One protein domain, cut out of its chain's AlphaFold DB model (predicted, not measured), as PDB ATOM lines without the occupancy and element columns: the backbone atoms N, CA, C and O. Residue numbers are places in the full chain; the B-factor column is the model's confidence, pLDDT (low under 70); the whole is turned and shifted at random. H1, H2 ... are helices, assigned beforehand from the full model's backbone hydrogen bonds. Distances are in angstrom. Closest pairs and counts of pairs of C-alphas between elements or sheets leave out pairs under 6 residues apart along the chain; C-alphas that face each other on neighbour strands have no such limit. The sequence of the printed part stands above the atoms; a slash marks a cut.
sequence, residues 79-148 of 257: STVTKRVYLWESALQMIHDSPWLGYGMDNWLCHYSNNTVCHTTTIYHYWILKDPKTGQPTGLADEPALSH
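AT A GLANCE: This is residues 79 to 148 of the 257 residues of an uncharacterized protein of Ktedonobacter sp (UniProt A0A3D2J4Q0). With little regular structure, the domain is one long helix, H1, along one side of a body made mostly of looping chain, with the short helix H2 near H1's middle. Residues 113 to 148, a long stretch with no named element, loop out past H2, run back toward the first residues of H1 around residue 138, and then turn away again to end at His 148, whose C-alpha is 18.2 A from that of Ser 79, while residues 96 to 101 stick out. The printed part has 70 residues with two named helices, H1 then H2, and no named strand; its class is all helix, though the named elements hold only 23 residues. It is compact, with a radius of gyration of the C-alphas of 11.9 A, and rounded, spanning 32 by 27 by 20 A.

HOW THE PARTS SIT: H1, residues 80 to 97, and H2, residues 108 to 112, are close but not clearly touching; their closest C-alphas, of Ser 90 and Tyr 112, are 7.0 A apart. In both, every O i to N i+4 pair is within hydrogen-bond range.

IN THESE COORDINATES: H1 is 26.1 A long, from C-alpha 80 at (11.455, 27.236, -15.461). H2, 5.7 A long, ends at C-alpha 112, (24.619, 18.363, -22.354).

THE WHOLE: The C-alphas farthest apart, of Met 105 and Thr 134, are 33.4 A apart. The printed part has no cut; the H1 to H2 link is short. No printed residue is under 70 in pLDDT.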
ATOM      1  N   SER A  79      11.031  31.613 -17.638       84.88
ATOM      2  CA  SER A  79      10.300  30.625 -16.847       84.88
ATOM      3  C   SER A  79      11.054  29.300 -16.747       84.88
ATOM      4  O   SER A  79      11.667  28.848 -17.717       84.88
ATOM      5  N   THR A  80      10.929  28.606 -15.615       83.62
ATOM      6  CA  THR A  80      11.455  27.236 -15.461       83.62
ATOM      7  C   THR A  80      10.870  26.276 -16.503       83.62
ATOM      8  O   THR A  80      11.547  25.356 -16.954       83.62
ATOM      9  N   VAL A  81       9.620  26.489 -16.930       85.06
ATOM     10  CA  VAL A  81       8.996  25.689 -17.997       85.06
ATOM     11  C   VAL A  81       9.734  25.890 -19.321       85.06
ATOM     12  O   VAL A  81      10.045  24.909 -19.989       85.06
ATOM     13  N   THR A  82      10.074  27.133 -19.671       86.62
ATOM     14  CA  THR A  82      10.865  27.446 -20.871       86.62
ATOM     15  C   THR A  82      12.235  26.770 -20.825       86.62
ATOM     16  O   THR A  82      12.614  26.140 -21.810       86.62
ATOM     17  N   LYS A  83      12.938  26.818 -19.681       89.50
ATOM     18  CA  LYS A  83      14.221  26.110 -19.504       89.50
ATOM     19  C   LYS A  83      14.073  24.610 -19.798       89.50
ATOM     20  O   LYS A  83      14.832  24.066 -20.593       89.50
ATOM     21  N   ARG A  84      13.047  23.954 -19.236       90.38
ATOM     22  CA  ARG A  84      12.770  22.521 -19.468       90.38
ATOM     23  C   ARG A  84      12.476  22.194 -20.930       90.38
ATOM     24  O   ARG A  84      12.938  21.165 -21.401       90.38
ATOM     25  N   VAL A  85      11.745  23.048 -21.649       91.81
ATOM     26  CA  VAL A  85      11.460  22.822 -23.079       91.81
ATOM     27  C   VAL A  85      12.755  22.756 -23.889       91.81
ATOM     28  O   VAL A  85      12.933  21.809 -24.651       91.81
ATOM     29  N   TYR A  86      13.682  23.693 -23.676       94.19
ATOM     30  CA  TYR A  86      14.986  23.656 -24.346       94.19
ATOM     31  C   TYR A  86      15.859  22.494 -23.868       94.19
ATOM     32  O   TYR A  86      16.575  21.896 -24.663       94.19
ATOM     33  N   LEU A  87      15.759  22.113 -22.595       94.19
ATOM     34  CA  LEU A  87      16.450  20.934 -22.075       94.19
ATOM     35  C   LEU A  87      15.956  19.636 -22.737       94.19
ATOM     36  O   LEU A  87      16.743  18.743 -23.049       94.19
ATOM     37  N   TRP A  88      14.650  19.531 -22.986       95.44
ATOM     38  CA  TRP A  88      14.066  18.419 -23.733       95.44
ATOM     39  C   TRP A  88      14.473  18.453 -25.198       95.44
ATOM     40  O   TRP A  88      14.711  17.399 -25.775       95.44
ATOM     41  N   GLU A  89      14.603  19.637 -25.790       96.50
ATOM     42  CA  GLU A  89      15.131  19.785 -27.144       96.50
ATOM     43  C   GLU A  89      16.580  19.283 -27.242       96.50
ATOM     44  O   GLU A  89      16.873  18.481 -28.129       96.50
ATOM     45  N   SER A  90      17.451  19.631 -26.288       96.38
ATOM     46  CA  SER A  90      18.799  19.051 -26.176       96.38
ATOM     47  C   SER A  90      18.755  17.521 -26.095       96.38
ATOM     48  O   SER A  90      19.481  16.837 -26.814       96.38
ATOM     49  N   ALA A  91      17.858  16.962 -25.273       96.81
ATOM     50  CA  ALA A  91      17.699  15.513 -25.153       96.81
ATOM     51  C   ALA A  91      17.217  14.857 -26.451       96.81
ATOM     52  O   ALA A  91      17.687  13.781 -26.812       96.81
ATOM     53  N   LEU A  92      16.300  15.500 -27.174       98.00
ATOM     54  CA  LEU A  92      15.817  15.012 -28.462       98.00
ATOM     55  C   LEU A  92      16.914  15.045 -29.531       98.00
ATOM     56  O   LEU A  92      16.995  14.109 -30.321       98.00
ATOM     57  N   GLN A  93      17.778  16.064 -29.535       97.56
ATOM     58  CA  GLN A  93      18.943  16.113 -30.424       97.56
ATOM     59  C   GLN A  93      19.948  14.999 -30.091       97.56
ATOM     60  O   GLN A  93      20.418  14.307 -30.989       97.56
ATOM     61  N   MET A  94      20.200  14.739 -28.805       97.56
ATOM     62  CA  MET A  94      21.005  13.587 -28.384       97.56
ATOM     63  C   MET A  94      20.400  12.265 -28.873       97.56
ATOM     64  O   MET A  94      21.099  11.445 -29.470       97.56
ATOM     65  N   ILE A  95      19.098  12.060 -28.649       98.25
ATOM     66  CA  ILE A  95      18.372  10.858 -29.087       98.25
ATOM     67  C   ILE A  95      18.435  10.705 -30.607       98.25
ATOM     68  O   ILE A  95      18.581   9.587 -31.089       98.25
ATOM     69  N   HIS A  96      18.329  11.799 -31.360       98.00
ATOM     70  CA  HIS A  96      18.441  11.770 -32.814       98.00
ATOM     71  C   HIS A  96      19.792  11.190 -33.267       98.00
ATOM     72  O   HIS A  96      19.826  10.379 -34.193       98.00
ATOM     73  N   ASP A  97      20.878  11.536 -32.575       97.50
ATOM     74  CA  ASP A  97      22.233  11.129 -32.958       97.50
ATOM     75  C   ASP A  97      22.621   9.729 -32.439       97.50
ATOM     76  O   ASP A  97      23.361   9.008 -33.111       97.50
ATOM     77  N   SER A  98      22.084   9.294 -31.291       97.25
ATOM     78  CA  SER A  98      22.266   7.926 -30.763       97.25
ATOM     79  C   SER A  98      20.946   7.303 -30.270       97.25
ATOM     80  O   SER A  98      20.741   7.104 -29.069       97.25
ATOM     81  N   PRO A  99      20.020   6.936 -31.178       97.81
ATOM     82  CA  PRO A  99      18.676   6.495 -30.786       97.81
ATOM     83  C   PRO A  99      18.643   5.078 -30.205       97.81
ATOM     84  O   PRO A  99      17.737   4.741 -29.437       97.81
ATOM     85  N   TRP A 100      19.597   4.227 -30.591       98.00
ATOM     86  CA  TRP A 100      19.553   2.789 -30.314       98.00
ATOM     87  C   TRP A 100      20.146   2.419 -28.962       98.00
ATOM     88  O   TRP A 100      19.505   1.693 -28.206       98.00
ATOM     89  N   LEU A 101      21.352   2.914 -28.673       96.94
ATOM     90  CA  LEU A 101      22.117   2.587 -27.466       96.94
ATOM     91  C   LEU A 101      22.212   3.765 -26.488       96.94
ATOM     92  O   LEU A 101      22.521   3.553 -25.318       96.94
ATOM     93  N   GLY A 102      21.916   4.985 -26.946       96.69
ATOM     94  CA  GLY A 102      22.119   6.186 -26.151       96.69
ATOM     95  C   GLY A 102      23.603   6.487 -25.949       96.69
ATOM     96  O   GLY A 102      24.452   6.087 -26.749       96.69
ATOM     97  N   TYR A 103      23.903   7.205 -24.872       95.31
ATOM     98  CA  TYR A 103      25.247   7.657 -24.511       95.31
ATOM     99  C   TYR A 103      25.819   6.916 -23.300       95.31
ATOM    100  O   TYR A 103      26.947   7.178 -22.904       95.31
ATOM    101  N   GLY A 104      25.077   5.978 -22.712       93.25
ATOM    102  CA  GLY A 104      25.424   5.331 -21.449       93.25
ATOM    103  C   GLY A 104      24.869   6.080 -20.234       93.25
ATOM    104  O   GLY A 104      24.555   7.270 -20.290       93.25
ATOM    105  N   MET A 105      24.725   5.357 -19.121       90.38
ATOM    106  CA  MET A 105      24.301   5.939 -17.845       90.38
ATOM    107  C   MET A 105      25.290   7.008 -17.377       90.38
ATOM    108  O   MET A 105      26.493   6.841 -17.541       90.38
ATOM    109  N   ASP A 106      24.756   8.079 -16.785       87.56
ATOM    110  CA  ASP A 106      25.514   9.195 -16.197       87.56
ATOM    111  C   ASP A 106      26.344  10.040 -17.190       87.56
ATOM    112  O   ASP A 106      27.083  10.940 -16.807       87.56
ATOM    113  N   ASN A 107      26.174   9.827 -18.501       92.06
ATOM    114  CA  ASN A 107      26.877  10.611 -19.526       92.06
ATOM    115  C   ASN A 107      26.116  11.864 -19.987       92.06
ATOM    116  O   ASN A 107      26.661  12.653 -20.760       92.06
ATOM    117  N   TRP A 108      24.886  12.097 -19.507       93.19
ATOM    118  CA  TRP A 108      24.120  13.309 -19.836       93.19
ATOM    119  C   TRP A 108      24.941  14.573 -19.571       93.19
ATOM    120  O   TRP A 108      25.092  15.400 -20.463       93.19
ATOM    121  N   LEU A 109      25.525  14.687 -18.375       91.75
ATOM    122  CA  LEU A 109      26.288  15.857 -17.943       91.75
ATOM    123  C   LEU A 109      27.437  16.200 -18.905       91.75
ATOM    124  O   LEU A 109      27.677  17.371 -19.177       91.75
ATOM    125  N   CYS A 110      28.122  15.188 -19.443       92.25
ATOM    126  CA  CYS A 110      29.248  15.356 -20.365       92.25
ATOM    127  C   CYS A 110      28.833  15.820 -21.766       92.25
ATOM    128  O   CYS A 110      29.590  16.514 -22.432       92.25
ATOM    129  N   HIS A 111      27.648  15.420 -22.229       94.31
ATOM    130  CA  HIS A 111      27.156  15.754 -23.567       94.31
ATOM    131  C   HIS A 111      26.203  16.951 -23.572       94.31
ATOM    132  O   HIS A 111      25.995  17.575 -24.607       94.31
ATOM    133  N   TYR A 112      25.599  17.290 -22.438       94.31
ATOM    134  CA  TYR A 112      24.619  18.363 -22.354       94.31
ATOM    135  C   TYR A 112      25.263  19.739 -22.522       94.31
ATOM    136  O   TYR A 112      24.804  20.532 -23.344       94.31
ATOM    137  N   SER A 113      26.315  20.034 -21.757       93.44
ATOM    138  CA  SER A 113      26.914  21.367 -21.723       93.44
ATOM    139  C   SER A 113      28.407  21.331 -21.444       93.44
ATOM    140  O   SER A 113      28.916  20.383 -20.850       93.44
ATOM    141  N   ASN A 114      29.094  22.411 -21.813       90.44
ATOM    142  CA  ASN A 114      30.458  22.619 -21.360       90.44
ATOM    143  C   ASN A 114      30.429  23.060 -19.886       90.44
ATOM    144  O   ASN A 114      30.000  24.174 -19.573       90.44
ATOM    145  N   ASN A 115      30.861  22.178 -18.987       89.00
ATOM    146  CA  ASN A 115      30.822  22.387 -17.544       89.00
ATOM    147  C   ASN A 115      32.129  21.951 -16.863       89.00
ATOM    148  O   ASN A 115      32.997  21.315 -17.454       89.00
ATOM    149  N   THR A 116      32.274  22.317 -15.592       87.00
ATOM    150  CA  THR A 116      33.485  22.048 -14.805       87.00
ATOM    151  C   THR A 116      33.557  20.632 -14.237       87.00
ATOM    152  O   THR A 116      34.616  20.245 -13.751       87.00
ATOM    153  N   VAL A 117      32.458  19.871 -14.259       86.56
ATOM    154  CA  VAL A 117      32.391  18.521 -13.678       86.56
ATOM    155  C   VAL A 117      32.880  17.488 -14.687       86.56
ATOM    156  O   VAL A 117      33.752  16.682 -14.371       86.56
ATOM    157  N   CYS A 118      32.375  17.551 -15.919       84.75
ATOM    158  CA  CYS A 118      32.846  16.740 -17.033       84.75
ATOM    159  C   CYS A 118      33.504  17.638 -18.082       84.75
ATOM    160  O   CYS A 118      32.889  18.045 -19.065       84.75
ATOM    161  N   HIS A 119      34.771  17.982 -17.842       77.38
ATOM    162  CA  HIS A 119      35.514  18.884 -18.717       77.38
ATOM    163  C   HIS A 119      36.119  18.124 -19.901       77.38
ATOM    164  O   HIS A 119      37.244  17.616 -19.843       77.38
ATOM    165  N   THR A 120      35.367  18.066 -20.995       75.44
ATOM    166  CA  THR A 120      35.788  17.448 -22.252       75.44
ATOM    167  C   THR A 120      35.769  18.478 -23.376       75.44
ATOM    168  O   THR A 120      34.742  19.060 -23.694       75.44
ATOM    169  N   THR A 121      36.914  18.749 -23.998       74.50
ATOM    170  CA  THR A 121      36.992  19.704 -25.123       74.50
ATOM    171  C   THR A 121      36.769  19.043 -26.480       74.50
ATOM    172  O   THR A 121      36.672  19.732 -27.492       74.50
ATOM    173  N   THR A 122      36.709  17.711 -26.516       83.69
ATOM    174  CA  THR A 122      36.668  16.917 -27.752       83.69
ATOM    175  C   THR A 122      35.292  16.333 -28.048       83.69
ATOM    176  O   THR A 122      35.066  15.840 -29.151       83.69
ATOM    177  N   ILE A 123      34.369  16.392 -27.087       86.69
ATOM    178  CA  ILE A 123      33.019  15.851 -27.226       86.69
ATOM    179  C   ILE A 123      32.065  16.964 -27.671       86.69
ATOM    180  O   ILE A 123      32.194  18.127 -27.287       86.69
ATOM    181  N   TYR A 124      31.117  16.600 -28.530       90.44
ATOM    182  CA  TYR A 124      30.061  17.500 -28.971       90.44
ATOM    183  C   TYR A 124      29.050  17.746 -27.841       90.44
ATOM    184  O   TYR A 124      28.613  16.795 -27.190       90.44
ATOM    185  N   HIS A 125      28.664  19.012 -27.645       93.31
ATOM    186  CA  HIS A 125      27.729  19.422 -26.597       93.31
ATOM    187  C   HIS A 125      26.401  19.913 -27.181       93.31
ATOM    188  O   HIS A 125      26.386  20.772 -28.063       93.31
ATOM    189  N   TYR A 126      25.285  19.448 -26.624       95.00
ATOM    190  CA  TYR A 126      23.919  19.782 -27.048       95.00
ATOM    191  C   TYR A 126      23.358  21.011 -26.314       95.00
ATOM    192  O   TYR A 126      22.174  21.072 -25.973       95.00
ATOM    193  N   TRP A 127      24.205  22.005 -26.039       93.44
ATOM    194  CA  TRP A 127      23.851  23.143 -25.190       93.44
ATOM    195  C   TRP A 127      23.193  24.274 -25.982       93.44
ATOM    196  O   TRP A 127      23.853  25.032 -26.696       93.44
ATOM    197  N   ILE A 128      21.879  24.432 -25.827       94.38
ATOM    198  CA  ILE A 128      21.107  25.454 -26.545       94.38
ATOM    199  C   ILE A 128      21.081  26.740 -25.715       94.38
ATOM    200  O   ILE A 128      20.176  26.950 -24.916       94.38
ATOM    201  N   LEU A 129      22.077  27.613 -25.876       92.62
ATOM    202  CA  LEU A 129      22.193  28.863 -25.101       92.62
ATOM    203  C   LEU A 129      21.219  29.965 -25.540       92.62
ATOM    204  O   LEU A 129      20.805  30.801 -24.731       92.62
ATOM    205  N   LYS A 130      20.882  29.989 -26.829       93.00
ATOM    206  CA  LYS A 130      19.970  30.961 -27.434       93.00
ATOM    207  C   LYS A 130      18.977  30.241 -28.325       93.00
ATOM    208  O   LYS A 130      19.344  29.297 -29.019       93.00
ATOM    209  N   ASP A 131      17.746  30.725 -28.319       91.12
ATOM    210  CA  ASP A 131      16.715  30.288 -29.250       91.12
ATOM    211  C   ASP A 131      17.161  30.603 -30.694       91.12
ATOM    212  O   ASP A 131      17.431  31.772 -31.000       91.12
ATOM    213  N   PRO A 132      17.229  29.609 -31.600       87.88
ATOM    214  CA  PRO A 132      17.642  29.820 -32.989       87.88
ATOM    215  C   PRO A 132      16.756  30.799 -33.772       87.88
ATOM    216  O   PRO A 132      17.219  31.407 -34.735       87.88
ATOM    217  N   LYS A 133      15.479  30.942 -33.394       91.00
ATOM    218  CA  LYS A 133      14.500  31.792 -34.087       91.00
ATOM    219  C   LYS A 133      14.471  33.207 -33.534       91.00
ATOM    220  O   LYS A 133      14.385  34.159 -34.304       91.00
ATOM    221  N   THR A 134      14.490  33.350 -32.210       89.94
ATOM    222  CA  THR A 134      14.323  34.661 -31.555       89.94
ATOM    223  C   THR A 134      15.644  35.294 -31.124       89.94
ATOM    224  O   THR A 134      15.682  36.488 -30.826       89.94
ATOM    225  N   GLY A 135      16.731  34.517 -31.065       89.38
ATOM    226  CA  GLY A 135      18.035  34.948 -30.555       89.38
ATOM    227  C   GLY A 135      18.057  35.232 -29.048       89.38
ATOM    228  O   GLY A 135      19.101  35.625 -28.521       89.38
ATOM    229  N   GLN A 136      16.930  35.044 -28.354       89.06
ATOM    230  CA  GLN A 136      16.804  35.279 -26.920       89.06
ATOM    231  C   GLN A 136      17.521  34.180 -26.127       89.06
ATOM    232  O   GLN A 136      17.576  33.034 -26.583       89.06
ATOM    233  N   PRO A 137      18.076  34.498 -24.945       90.19
ATOM    234  CA  PRO A 137      18.665  33.489 -24.075       90.19
ATOM    235  C   PRO A 137      17.612  32.458 -23.647       90.19
ATOM    236  O   PRO A 137      16.476  32.810 -23.331       90.19
ATOM    237  N   THR A 138      17.997  31.183 -23.609       90.56
ATOM    238  CA  THR A 138      17.118  30.076 -23.173       90.56
ATOM    239  C   THR A 138      17.123  29.865 -21.659       90.56
ATOM    240  O   THR A 138      16.252  29.180 -21.124       90.56
ATOM    241  N   GLY A 139      18.110  30.437 -20.959       88.75
ATOM    242  CA  GLY A 139      18.313  30.273 -19.519       88.75
ATOM    243  C   GLY A 139      19.061  28.992 -19.131       88.75
ATOM    244  O   GLY A 139      19.347  28.800 -17.955       88.75
ATOM    245  N   LEU A 140      19.436  28.144 -20.098       90.44
ATOM    246  CA  LEU A 140      20.256  26.949 -19.848       90.44
ATOM    247  C   LEU A 140      21.701  27.282 -19.435       90.44
ATOM    248  O   LEU A 140      22.414  26.422 -18.926       90.44
ATOM    249  N   ALA A 141      22.128  28.531 -19.640       89.62
ATOM    250  CA  ALA A 141      23.426  29.043 -19.203       89.62
ATOM    251  C   ALA A 141      23.588  29.061 -17.672       89.62
ATOM    252  O   ALA A 141      24.712  29.030 -17.178       89.62
ATOM    253  N   ASP A 142      22.476  29.146 -16.937       88.06
ATOM    254  CA  ASP A 142      22.474  29.293 -15.478       88.06
ATOM    255  C   ASP A 142      22.692  27.945 -14.771       88.06
ATOM    256  O   ASP A 142      23.131  27.895 -13.626       88.06
ATOM    257  N   GLU A 143      22.412  26.841 -15.469       87.88
ATOM    258  CA  GLU A 143      22.451  25.478 -14.938       87.88
ATOM    259  C   GLU A 143      23.273  24.570 -15.878       87.88
ATOM    260  O   GLU A 143      22.736  23.637 -16.480       87.88
ATOM    261  N   PRO A 144      24.585  24.835 -16.063       89.81
ATOM    262  CA  PRO A 144      25.413  24.040 -16.969       89.81
ATOM    263  C   PRO A 144      25.604  22.610 -16.446       89.81
ATOM    264  O   PRO A 144      25.615  21.660 -17.220       89.81
ATOM    265  N   ALA A 145      25.695  22.420 -15.131       89.81
ATOM    266  CA  ALA A 145      26.010  21.126 -14.533       89.81
ATOM    267  C   ALA A 145      24.772  20.252 -14.222       89.81
ATOM    268  O   ALA A 145      24.777  19.511 -13.241       89.81
ATOM    269  N   LEU A 146      23.697  20.344 -15.017       90.25
ATOM    270  CA  LEU A 146      22.521  19.477 -14.849       90.25
ATOM    271  C   LEU A 146      22.870  18.025 -15.181       90.25
ATOM    272  O   LEU A 146      23.430  17.753 -16.241       90.25
ATOM    273  N   SER A 147      22.469  17.092 -14.317       88.56
ATOM    274  CA  SER A 147      22.715  15.655 -14.496       88.56
ATOM    275  C   SER A 147      21.650  14.938 -15.334       88.56
ATOM    276  O   SER A 147      21.870  13.804 -15.748       88.56
ATOM    277  N   HIS A 148      20.510  15.576 -15.634       91.25
ATOM    278  CA  HIS A 148      19.423  14.940 -16.385       91.25
ATOM    279  C   HIS A 148      18.463  15.922 -17.081       91.25
ATOM    280  O   HIS A 148      18.293  17.053 -16.621       91.25
TER     281      HIS A 148